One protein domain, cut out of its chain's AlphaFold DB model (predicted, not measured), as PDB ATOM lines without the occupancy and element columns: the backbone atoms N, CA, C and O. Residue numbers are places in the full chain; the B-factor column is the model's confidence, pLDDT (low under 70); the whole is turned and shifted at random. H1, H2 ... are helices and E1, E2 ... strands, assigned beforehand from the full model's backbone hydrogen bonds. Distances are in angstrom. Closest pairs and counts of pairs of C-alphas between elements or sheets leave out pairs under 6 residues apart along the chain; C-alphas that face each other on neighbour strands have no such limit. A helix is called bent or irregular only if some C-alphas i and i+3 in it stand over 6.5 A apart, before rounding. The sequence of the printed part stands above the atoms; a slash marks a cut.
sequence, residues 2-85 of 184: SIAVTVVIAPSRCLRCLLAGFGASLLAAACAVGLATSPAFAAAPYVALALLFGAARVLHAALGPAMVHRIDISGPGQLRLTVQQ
ATOM      1  N   SER A   2     358.366 329.676 271.353       41.34
ATOM      2  CA  SER A   2     357.217 330.539 271.675       41.34
ATOM      3  C   SER A   2     357.215 330.853 273.167       41.34
ATOM      4  O   SER A   2     357.135 329.933 273.979       41.34
ATOM      5  N   ILE A   3     357.264 332.134 273.520       42.41
ATOM      6  CA  ILE A   3     357.107 332.600 274.899       42.41
ATOM      7  C   ILE A   3     355.631 332.950 275.088       42.41
ATOM      8  O   ILE A   3     355.118 333.855 274.438       42.41
ATOM      9  N   ALA A   4     354.940 332.202 275.946       46.50
ATOM     10  CA  ALA A   4     353.602 332.560 276.402       46.50
ATOM     11  C   ALA A   4     353.737 333.450 277.642       46.50
ATOM     12  O   ALA A   4     354.436 333.080 278.588       46.50
ATOM     13  N   VAL A   5     353.079 334.610 277.642       48.34
ATOM     14  CA  VAL A   5     353.063 335.522 278.793       48.34
ATOM     15  C   VAL A   5     351.637 335.613 279.311       48.34
ATOM     16  O   VAL A   5     350.746 336.133 278.643       48.34
ATOM     17  N   THR A   6     351.422 335.117 280.527       54.25
ATOM     18  CA  THR A   6     350.151 335.287 281.234       54.25
ATOM     19  C   THR A   6     350.279 336.434 282.221       54.25
ATOM     20  O   THR A   6     351.087 336.346 283.148       54.25
ATOM     21  N   VAL A   7     349.465 337.477 282.068       56.75
ATOM     22  CA  VAL A   7     349.386 338.562 283.056       56.75
ATOM     23  C   VAL A   7     348.098 338.399 283.850       56.75
ATOM     24  O   VAL A   7     346.996 338.365 283.299       56.75
ATOM     25  N   VAL A   8     348.242 338.278 285.168       64.62
ATOM     26  CA  VAL A   8     347.115 338.281 286.099       64.62
ATOM     27  C   VAL A   8     346.907 339.716 286.558       64.62
ATOM     28  O   VAL A   8     347.727 340.263 287.294       64.62
ATOM     29  N   ILE A   9     345.810 340.336 286.128       66.31
ATOM     30  CA  ILE A   9     345.440 341.667 286.607       66.31
ATOM     31  C   ILE A   9     344.659 341.475 287.907       66.31
ATOM     32  O   ILE A   9     343.473 341.146 287.900       66.31
ATOM     33  N   ALA A  10     345.339 341.655 289.039       69.75
ATOM     34  CA  ALA A  10     344.690 341.723 290.341       69.75
ATOM     35  C   ALA A  10     344.252 343.173 290.620       69.75
ATOM     36  O   ALA A  10     345.055 344.095 290.452       69.75
ATOM     37  N   PRO A  11     343.007 343.418 291.066       71.81
ATOM     38  CA  PRO A  11     342.593 344.756 291.467       71.81
ATOM     39  C   PRO A  11     343.442 345.224 292.653       71.81
ATOM     40  O   PRO A  11     343.584 344.513 293.651       71.81
ATOM     41  N   SER A  12     344.026 346.420 292.543       83.75
ATOM     42  CA  SER A  12     344.945 346.914 293.566       83.75
ATOM     43  C   SER A  12     344.210 347.150 294.890       83.75
ATOM     44  O   SER A  12     343.110 347.712 294.933       83.75
ATOM     45  N   ARG A  13     344.822 346.718 295.999       86.00
ATOM     46  CA  ARG A  13     344.267 346.930 297.346       86.00
ATOM     47  C   ARG A  13     344.149 348.422 297.666       86.00
ATOM     48  O   ARG A  13     343.149 348.840 298.229       86.00
ATOM     49  N   CYS A  14     345.130 349.219 297.234       89.50
ATOM     50  CA  CYS A  14     345.135 350.668 297.428       89.50
ATOM     51  C   CYS A  14     343.930 351.340 296.751       89.50
ATOM     52  O   CYS A  14     343.225 352.106 297.401       89.50
ATOM     53  N   LEU A  15     343.625 350.988 295.496       86.06
ATOM     54  CA  LEU A  15     342.462 351.534 294.792       86.06
ATOM     55  C   LEU A  15     341.154 351.169 295.505       86.06
ATOM     56  O   LEU A  15     340.269 352.010 295.626       86.06
ATOM     57  N   ARG A  16     341.043 349.939 296.021       90.00
ATOM     58  CA  ARG A  16     339.879 349.508 296.812       90.00
ATOM     59  C   ARG A  16     339.734 350.306 298.104       90.00
ATOM     60  O   ARG A  16     338.628 350.736 298.411       90.00
ATOM     61  N   CYS A  17     340.828 350.543 298.825       92.81
ATOM     62  CA  CYS A  17     340.821 351.386 300.020       92.81
ATOM     63  C   CYS A  17     340.413 352.829 299.695       92.81
ATOM     64  O   CYS A  17     339.605 353.402 300.419       92.81
ATOM     65  N   LEU A  18     340.909 353.397 298.590       92.81
ATOM     66  CA  LEU A  18     340.530 354.742 298.142       92.81
ATOM     67  C   LEU A  18     339.051 354.822 297.748       92.81
ATOM     68  O   LEU A  18     338.364 355.748 298.168       92.81
ATOM     69  N   LEU A  19     338.539 353.840 297.000       93.12
ATOM     70  CA  LEU A  19     337.115 353.748 296.659       93.12
ATOM     71  C   LEU A  19     336.245 353.609 297.913       93.12
ATOM     72  O   LEU A  19     335.236 354.297 298.029       93.12
ATOM     73  N   ALA A  20     336.640 352.768 298.872       93.88
ATOM     74  CA  ALA A  20     335.915 352.612 300.130       93.88
ATOM     75  C   ALA A  20     335.913 353.910 300.954       93.88
ATOM     76  O   ALA A  20     334.859 354.319 301.438       93.88
ATOM     77  N   GLY A  21     337.059 354.591 301.054       96.25
ATOM     78  CA  GLY A  21     337.168 355.896 301.712       96.25
ATOM     79  C   GLY A  21     336.307 356.963 301.035       96.25
ATOM     80  O   GLY A  21     335.586 357.696 301.710       96.25
ATOM     81  N   PHE A  22     336.303 357.001 299.700       95.94
ATOM     82  CA  PHE A  22     335.443 357.900 298.934       95.94
ATOM     83  C   PHE A  22     333.954 357.600 299.170       95.94
ATOM     84  O   PHE A  22     333.183 358.513 299.463       95.94
ATOM     85  N   GLY A  23     333.552 356.325 299.149       96.31
ATOM     86  CA  GLY A  23     332.187 355.907 299.483       96.31
ATOM     87  C   GLY A  23     331.775 356.304 300.906       96.31
ATOM     88  O   GLY A  23     330.683 356.834 301.101       96.31
ATOM     89  N   ALA A  24     332.663 356.130 301.891       96.62
ATOM     90  CA  ALA A  24     332.425 356.560 303.269       96.62
ATOM     91  C   ALA A  24     332.278 358.088 303.386       96.62
ATOM     92  O   ALA A  24     331.409 358.565 304.114       96.62
ATOM     93  N   SER A  25     333.067 358.858 302.628       97.56
ATOM     94  CA  SER A  25     332.949 360.321 302.592       97.56
ATOM     95  C   SER A  25     331.612 360.791 302.004       97.56
ATOM     96  O   SER A  25     331.002 361.710 302.545       97.56
ATOM     97  N   LEU A  26     331.100 360.114 300.967       97.19
ATOM     98  CA  LEU A  26     329.770 360.388 300.407       97.19
ATOM     99  C   LEU A  26     328.655 360.062 301.406       97.19
ATOM    100  O   LEU A  26     327.686 360.811 301.504       97.19
ATOM    101  N   LEU A  27     328.801 358.974 302.167       97.19
ATOM    102  CA  LEU A  27     327.854 358.615 303.221       97.19
ATOM    103  C   LEU A  27     327.826 359.684 304.324       97.19
ATOM    104  O   LEU A  27     326.754 360.141 304.713       97.19
ATOM    105  N   ALA A  28     329.002 360.131 304.776       97.38
ATOM    106  CA  ALA A  28     329.126 361.205 305.758       97.38
ATOM    107  C   ALA A  28     328.511 362.518 305.244       97.38
ATOM    108  O   ALA A  28     327.779 363.179 305.979       97.38
ATOM    109  N   ALA A  29     328.737 362.860 303.971       96.62
ATOM    110  CA  ALA A  29     328.114 364.016 303.332       96.62
ATOM    111  C   ALA A  29     326.583 363.887 303.279       96.62
ATOM    112  O   ALA A  29     325.882 364.848 303.586       96.62
ATOM    113  N   ALA A  30     326.048 362.706 302.961       96.69
ATOM    114  CA  ALA A  30     324.607 362.473 302.956       96.69
ATOM    115  C   ALA A  30     323.986 362.632 304.354       96.69
ATOM    116  O   ALA A  30     322.937 363.261 304.488       96.69
ATOM    117  N   CYS A  31     324.648 362.117 305.395       95.69
ATOM    118  CA  CYS A  31     324.230 362.312 306.785       95.69
ATOM    119  C   CYS A  31     324.296 363.788 307.195       95.69
ATOM    120  O   CYS A  31     323.363 364.284 307.819       95.69
ATOM    121  N   ALA A  32     325.360 364.501 306.815       96.00
ATOM    122  CA  ALA A  32     325.492 365.927 307.094       96.00
ATOM    123  C   ALA A  32     324.369 366.733 306.427       96.00
ATOM    124  O   ALA A  32     323.739 367.551 307.089       96.00
ATOM    125  N   VAL A  33     324.052 366.457 305.158       94.88
ATOM    126  CA  VAL A  33     322.920 367.094 304.464       94.88
ATOM    127  C   VAL A  33     321.598 366.729 305.145       94.88
ATOM    128  O   VAL A  33     320.779 367.607 305.389       94.88
ATOM    129  N   GLY A  34     321.384 365.465 305.506       92.75
ATOM    130  CA  GLY A  34     320.150 365.030 306.166       92.75
ATOM    131  C   GLY A  34     319.926 365.626 307.561       92.75
ATOM    132  O   GLY A  34     318.781 365.875 307.926       92.75
ATOM    133  N   LEU A  35     320.994 365.866 308.332       93.38
ATOM    134  CA  LEU A  35     320.907 366.338 309.721       93.38
ATOM    135  C   LEU A  35     321.050 367.858 309.871       93.38
ATOM    136  O   LEU A  35     320.438 368.436 310.764       93.38
ATOM    137  N   ALA A  36     321.874 368.505 309.044       93.56
ATOM    138  CA  ALA A  36     322.204 369.924 309.199       93.56
ATOM    139  C   ALA A  36     321.337 370.852 308.337       93.56
ATOM    140  O   ALA A  36     321.379 372.070 308.515       93.56
ATOM    141  N   THR A  37     320.571 370.311 307.384       92.56
ATOM    142  CA  THR A  37     319.813 371.147 306.452       92.56
ATOM    143  C   THR A  37     318.483 371.574 307.062       92.56
ATOM    144  O   THR A  37     317.710 370.755 307.555       92.56
ATOM    145  N   SER A  38     318.207 372.879 307.005       91.69
ATOM    146  CA  SER A  38     316.951 373.461 307.476       91.69
ATOM    147  C   SER A  38     315.745 372.853 306.741       91.69
ATOM    148  O   SER A  38     315.813 372.679 305.519       91.69
ATOM    149  N   PRO A  39     314.609 372.611 307.428       89.00
ATOM    150  CA  PRO A  39     313.388 372.100 306.800       89.00
ATOM    151  C   PRO A  39     312.826 373.030 305.713       89.00
ATOM    152  O   PRO A  39     311.997 372.607 304.913       89.00
ATOM    153  N   ALA A  40     313.296 374.281 305.640       91.75
ATOM    154  CA  ALA A  40     312.954 375.210 304.566       91.75
ATOM    155  C   ALA A  40     313.470 374.761 303.183       91.75
ATOM    156  O   ALA A  40     312.962 375.218 302.159       91.75
ATOM    157  N   PHE A  41     314.469 373.876 303.123       92.56
ATOM    158  CA  PHE A  41     315.034 373.412 301.861       92.56
ATOM    159  C   PHE A  41     314.364 372.110 301.396       92.56
ATOM    160  O   PHE A  41     314.832 371.008 301.680       92.56
ATOM    161  N   ALA A  42     313.282 372.236 300.623       93.50
ATOM    162  CA  ALA A  42     312.487 371.100 300.136       93.50
ATOM    163  C   ALA A  42     313.282 370.071 299.302       93.50
ATOM    164  O   ALA A  42     312.886 368.912 299.204       93.50
ATOM    165  N   ALA A  43     314.417 370.468 298.714       94.00
ATOM    166  CA  ALA A  43     315.259 369.583 297.909       94.00
ATOM    167  C   ALA A  43     316.268 368.750 298.730       94.00
ATOM    168  O   ALA A  43     316.858 367.810 298.190       94.00
ATOM    169  N   ALA A  44     316.451 369.045 300.024       92.12
ATOM    170  CA  ALA A  44     317.399 368.356 300.905       92.12
ATOM    171  C   ALA A  44     317.292 366.815 300.876       92.12
ATOM    172  O   ALA A  44     318.329 366.164 300.704       92.12
ATOM    173  N   PRO A  45     316.092 366.196 300.974       93.19
ATOM    174  CA  PRO A  45     315.984 364.738 300.983       93.19
ATOM    175  C   PRO A  45     316.406 364.101 299.654       93.19
ATOM    176  O   PRO A  45     317.009 363.030 299.661       93.19
ATOM    177  N   TYR A  46     316.153 364.756 298.517       95.69
ATOM    178  CA  TYR A  46     316.554 364.242 297.203       95.69
ATOM    179  C   TYR A  46     318.074 364.260 297.033       95.69
ATOM    180  O   TYR A  46     318.648 363.296 296.524       95.69
ATOM    181  N   VAL A  47     318.737 365.319 297.508       95.31
ATOM    182  CA  VAL A  47     320.206 365.409 297.504       95.31
ATOM    183  C   VAL A  47     320.811 364.342 298.419       95.31
ATOM    184  O   VAL A  47     321.727 363.632 298.005       95.31
ATOM    185  N   ALA A  48     320.269 364.167 299.629       95.31
ATOM    186  CA  ALA A  48     320.718 363.125 300.550       95.31
ATOM    187  C   ALA A  48     320.542 361.714 299.955       95.31
ATOM    188  O   ALA A  48     321.465 360.903 300.017       95.31
ATOM    189  N   LEU A  49     319.403 361.436 299.305       96.12
ATOM    190  CA  LEU A  49     319.151 360.169 298.607       96.12
ATOM    191  C   LEU A  49     320.129 359.925 297.453       96.12
ATOM    192  O   LEU A  49     320.650 358.817 297.322       96.12
ATOM    193  N   ALA A  50     320.407 360.943 296.636       95.94
ATOM    194  CA  ALA A  50     321.362 360.832 295.536       95.94
ATOM    195  C   ALA A  50     322.780 360.514 296.044       95.94
ATOM    196  O   ALA A  50     323.454 359.636 295.495       95.94
ATOM    197  N   LEU A  51     323.211 361.168 297.129       96.06
ATOM    198  CA  LEU A  51     324.501 360.906 297.771       96.06
ATOM    199  C   LEU A  51     324.564 359.501 298.385       96.06
ATOM    200  O   LEU A  51     325.554 358.799 298.174       96.06
ATOM    201  N   LEU A  52     323.508 359.057 299.077       96.62
ATOM    202  CA  LEU A  52     323.417 357.694 299.618       96.62
ATOM    203  C   LEU A  52     323.489 356.640 298.512       96.62
ATOM    204  O   LEU A  52     324.210 355.651 298.650       96.62
ATOM    205  N   PHE A  53     322.787 356.854 297.398       96.69
ATOM    206  CA  PHE A  53     322.834 355.944 296.258       96.69
ATOM    207  C   PHE A  53     324.239 355.881 295.644       96.69
ATOM    208  O   PHE A  53     324.758 354.791 295.385       96.69
ATOM    209  N   GLY A  54     324.890 357.036 295.467       95.12
ATOM    210  CA  GLY A  54     326.280 357.113 295.019       95.12
ATOM    211  C   GLY A  54     327.236 356.368 295.955       95.12
ATOM    212  O   GLY A  54     328.009 355.523 295.500       95.12
ATOM    213  N   ALA A  55     327.128 356.610 297.265       96.56
ATOM    214  CA  ALA A  55     327.915 355.931 298.293       96.56
ATOM    215  C   ALA A  55     327.724 354.409 298.237       96.56
ATOM    216  O   ALA A  55     328.707 353.668 298.190       96.56
ATOM    217  N   ALA A  56     326.475 353.938 298.163       95.69
ATOM    218  CA  ALA A  56     326.150 352.517 298.083       95.69
ATOM    219  C   ALA A  56     326.764 351.856 296.840       95.69
ATOM    220  O   ALA A  56     327.339 350.772 296.937       95.69
ATOM    221  N   ARG A  57     326.705 352.515 295.675       96.19
ATOM    222  CA  ARG A  57     327.295 352.001 294.428       96.19
ATOM    223  C   ARG A  57     328.816 351.917 294.494       96.19
ATOM    224  O   ARG A  57     329.380 350.889 294.115       96.19
ATOM    225  N   VAL A  58     329.470 352.970 294.980       94.31
ATOM    226  CA  VAL A  58     330.932 353.010 295.129       94.31
ATOM    227  C   VAL A  58     331.396 351.951 296.127       94.31
ATOM    228  O   VAL A  58     332.328 351.200 295.840       94.31
ATOM    229  N   LEU A  59     330.723 351.846 297.273       93.69
ATOM    230  CA  LEU A  59     331.082 350.892 298.314       93.69
ATOM    231  C   LEU A  59     330.835 349.448 297.857       93.69
ATOM    232  O   LEU A  59     331.679 348.586 298.079       93.69
ATOM    233  N   HIS A  60     329.742 349.193 297.130       93.44
ATOM    234  CA  HIS A  60     329.489 347.893 296.511       93.44
ATOM    235  C   HIS A  60     330.586 347.515 295.504       93.44
ATOM    236  O   HIS A  60     331.058 346.382 295.509       93.44
ATOM    237  N   ALA A  61     331.051 348.461 294.682       88.81
ATOM    238  CA  ALA A  61     332.165 348.223 293.765       88.81
ATOM    239  C   ALA A  61     333.498 347.975 294.501       88.81
ATOM    240  O   ALA A  61     334.303 347.155 294.056       88.81
ATOM    241  N   ALA A  62     333.732 348.649 295.632       91.25
ATOM    242  CA  ALA A  62     334.938 348.481 296.444       91.25
ATOM    243  C   ALA A  62     334.978 347.133 297.184       91.25
ATOM    244  O   ALA A  62     336.033 346.496 297.255       91.25
ATOM    245  N   LEU A  63     333.830 346.706 297.721       89.69
ATOM    246  CA  LEU A  63     333.659 345.469 298.493       89.69
ATOM    247  C   LEU A  63     333.368 344.246 297.614       89.69
ATOM    248  O   LEU A  63     333.454 343.113 298.085       89.69
ATOM    249  N   GLY A  64     333.028 344.465 296.343       88.12
ATOM    250  CA  GLY A  64     332.700 343.407 295.402       88.12
ATOM    251  C   GLY A  64     333.846 342.400 295.198       88.12
ATOM    252  O   GLY A  64     335.035 342.761 295.268       88.12
ATOM    253  N   PRO A  65     333.515 341.127 294.899       81.56
ATOM    254  CA  PRO A  65     334.506 340.112 294.569       81.56
ATOM    255  C   PRO A  65     335.447 340.609 293.471       81.56
ATOM    256  O   PRO A  65     335.024 341.177 292.464       81.56
ATOM    257  N   ALA A  66     336.750 340.417 293.672       75.94
ATOM    258  CA  ALA A  66     337.736 340.686 292.634       75.94
ATOM    259  C   ALA A  66     337.493 339.737 291.462       75.94
ATOM    260  O   ALA A  66     337.852 338.564 291.549       75.94
ATOM    261  N   MET A  67     336.915 340.225 290.364       69.00
ATOM    262  CA  MET A  67     336.882 339.441 289.136       69.00
ATOM    263  C   MET A  67     338.289 339.441 288.538       69.00
ATOM    264  O   MET A  67     338.704 340.388 287.865       69.00
ATOM    265  N   VAL A  68     339.049 338.395 288.854       66.50
ATOM    266  CA  VAL A  68     340.387 338.181 288.308       66.50
ATOM    267  C   VAL A  68     340.232 337.853 286.830       66.50
ATOM    268  O   VAL A  68     339.770 336.773 286.470       66.50
ATOM    269  N   HIS A  69     340.607 338.797 285.973       58.59
ATOM    270  CA  HIS A  69     340.675 338.561 284.538       58.59
ATOM    271  C   HIS A  69     342.088 338.099 284.204       58.59
ATOM    272  O   HIS A  69     343.069 338.800 284.470       58.59
ATOM    273  N   ARG A  70     342.191 336.894 283.646       59.03
ATOM    274  CA  ARG A  70     343.448 336.362 283.131       59.03
ATOM    275  C   ARG A  70     343.499 336.661 281.642       59.03
ATOM    276  O   ARG A  70     342.658 336.176 280.893       59.03
ATOM    277  N   ILE A  71     344.467 337.472 281.233       61.44
ATOM    278  CA  ILE A  71     344.754 337.695 279.819       61.44
ATOM    279  C   ILE A  71     345.895 336.744 279.475       61.44
ATOM    280  O   ILE A  71     347.000 336.869 280.011       61.44
ATOM    281  N   ASP A  72     345.595 335.742 278.654       60.06
ATOM    282  CA  ASP A  72     346.592 334.816 278.129       60.06
ATOM    283  C   ASP A  72     347.015 335.298 276.742       60.06
ATOM    284  O   ASP A  72     346.208 335.350 275.813       60.06
ATOM    285  N   ILE A  73     348.280 335.696 276.618       53.38
ATOM    286  CA  ILE A  73     348.877 336.046 275.336       53.38
ATOM    287  C   ILE A  73     349.621 334.801 274.870       53.38
ATOM    288  O   ILE A  73     350.797 334.583 275.171       53.38
ATOM    289  N   SER A  74     348.886 333.956 274.153       47.09
ATOM    290  CA  SER A  74     349.477 332.890 273.354       47.09
ATOM    291  C   SER A  74     350.072 333.541 272.111       47.09
ATOM    292  O   SER A  74     349.480 334.456 271.540       47.09
ATOM    293  N   GLY A  75     351.296 333.156 271.749       49.09
ATOM    294  CA  GLY A  75     352.005 333.817 270.661       49.09
ATOM    295  C   GLY A  75     351.249 333.742 269.326       49.09
ATOM    296  O   GLY A  75     350.218 333.087 269.198       49.09
ATOM    297  N   PRO A  76     351.860 334.219 268.252       43.06
ATOM    298  CA  PRO A  76     352.620 335.469 268.162       43.06
ATOM    299  C   PRO A  76     351.761 336.645 267.624       43.06
ATOM    300  O   PRO A  76     351.589 336.862 266.431       43.06
ATOM    301  N   GLY A  77     351.166 337.417 268.538       42.31
ATOM    302  CA  GLY A  77     350.508 338.692 268.205       42.31
ATOM    303  C   GLY A  77     348.975 338.689 268.170       42.31
ATOM    304  O   GLY A  77     348.384 339.759 268.060       42.31
ATOM    305  N   GLN A  78     348.299 337.545 268.338       41.41
ATOM    306  CA  GLN A  78     346.854 337.545 268.601       41.41
ATOM    307  C   GLN A  78     346.583 337.687 270.103       41.41
ATOM    308  O   GLN A  78     346.746 336.743 270.873       41.41
ATOM    309  N   LEU A  79     346.103 338.863 270.518       44.81
ATOM    310  CA  LEU A  79     345.519 339.053 271.844       44.81
ATOM    311  C   LEU A  79     344.151 338.355 271.883       44.81
ATOM    312  O   LEU A  79     343.107 338.967 271.661       44.81
ATOM    313  N   ARG A  80     344.145 337.045 272.121       44.72
ATOM    314  CA  ARG A  80     342.902 336.305 272.327       44.72
ATOM    315  C   ARG A  80     342.413 336.573 273.744       44.72
ATOM    316  O   ARG A  80     342.862 335.953 274.703       44.72
ATOM    317  N   LEU A  81     341.457 337.491 273.872       44.75
ATOM    318  CA  LEU A  81     340.674 337.694 275.093       44.75
ATOM    319  C   LEU A  81     339.695 336.518 275.242       44.75
ATOM    320  O   LEU A  81     338.479 336.659 275.165       44.75
ATOM    321  N   THR A  82     340.227 335.307 275.381       43.84
ATOM    322  CA  THR A  82     339.409 334.148 275.704       43.84
ATOM    323  C   THR A  82     339.011 334.299 277.158       43.84
ATOM    324  O   THR A  82     339.837 334.110 278.052       43.84
ATOM    325  N   VAL A  83     337.734 334.585 277.408       45.94
ATOM    326  CA  VAL A  83     337.080 334.032 278.596       45.94
ATOM    327  C   VAL A  83     337.272 332.526 278.440       45.94
ATOM    328  O   VAL A  83     336.587 331.901 277.638       45.94
ATOM    329  N   GLN A  84     338.331 331.980 279.044       42.47
ATOM    330  CA  GLN A  84     338.767 330.601 278.841       42.47
ATOM    331  C   GLN A  84     337.717 329.668 279.460       42.47
ATOM    332  O   GLN A  84     337.860 329.180 280.575       42.47
ATOM    333  N   GLN A  85     336.635 329.429 278.723       40.09
ATOM    334  CA  GLN A  85     335.764 328.278 278.886       40.09
ATOM    335  C   GLN A  85     336.278 327.212 277.915       40.09
ATOM    336  O   GLN A  85     335.798 327.090 276.799       40.09
TER     337      GLN A  85
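AT A GLANCE: This is residues 2 to 85 of the 184 residues of an uncharacterized protein of Massilia sp. BSC265 (UniProt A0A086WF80). The model is a long, thin rod made of two hairpin-like parts set end to end: a two-stranded ribbon, E1 beside E2, continues into a longer helical hairpin of H1 and H2. The chain goes out along E1 and H1, turns at the far tip, where residues 38 to 43 stick out, and comes back along H2 and E2; after E2, residues 74 to 85 fold back as a tail with no named element. The printed part has 84 residues with two named helices and two named strands, in the order E1, H1, H2, E2, and the sheet has the order E1 - E2, antiparallel. The class is mostly helix, with 44 residues in helices and 10 in strands. The whole is extended, with a radius of gyration of the C-alphas of 20.8 A, and the C-alphas span 71 by 21 by 20 A along their three main axes.

HOW THE PARTS SIT: The one sheet pairs E1, residues 5 to 9, with E2, residues 69 to 73. These neighbour strands are antiparallel, with 163 degrees between their N-to-C directions. C-alphas that face each other include those of Thr 6 and Asp 72, 4.7 A apart, and those of Val 8 and Arg 70, 5.1 A apart. Across the pair, N of Ile 73 and O of Val 5 are within hydrogen-bond range at 3.2 A, and so are N of Val 7 and O of Ile 71 at 3.3 A. A tight link of 3 residues joins E1 to H1, residues 13 to 36. A tight link of 5 residues joins H2, residues 44 to 63, to E2. H1 and H2 touch, with 42 pairs of C-alphas within 8 A. Their closest C-alphas are those of Gly 23 and Ala 55, 4.4 A apart, and the two helices are 8.5 A from centre to centre. Their lines stand at a shallow tilt of 17 degrees and they run opposite ways, forming a helical hairpin. In H1 and H2 every O i to N i+4 pair is within hydrogen-bond range. E1 and H2 are apart, and H1 and E2 are apart.

IN THESE COORDINATES: E1, Val 5 to Ile 9, measures 12.5 A from first to last C-alpha and begins with C-alpha 5 at (353.063, 335.522, 278.793). E2, His 69 to Ile 73, measures 12.6 A and ends with C-alpha 73 at (348.877, 336.046, 275.336). H1, Arg 13 to Ala 36, is the longest helix, with 24 residues and 34.0 A from first to last C-alpha; it ends with C-alpha 36 at (322.204, 369.924, 309.199). H2, Ala 44 to Leu 63, has 20 residues and measures 28.2 A. Neither helix is bent.

THE WHOLE: The two C-alphas farthest apart, those of Ser 2 and Ala 40, are 71.0 A from each other. The C-alphas of the first and last printed residues, Ser 2 and Gln 85, are 22.7 A apart. The printed part has no cut, and it covers residues 2 to 85 of a full chain of 184 residues. The link from H1 to H2, 7 residues, is short, and no link between named elements is long. Residues 38 to 43, within it, stand free. The C-alphas of residues 74 to 85 lie 22 to 34 A from the mean of the C-alphas. The mean pLDDT of the printed part is 79.0; it is 94 in each helix and 58 in each strand. Residues 2 to 10 and 67 to 85, 28 residues, are under 70.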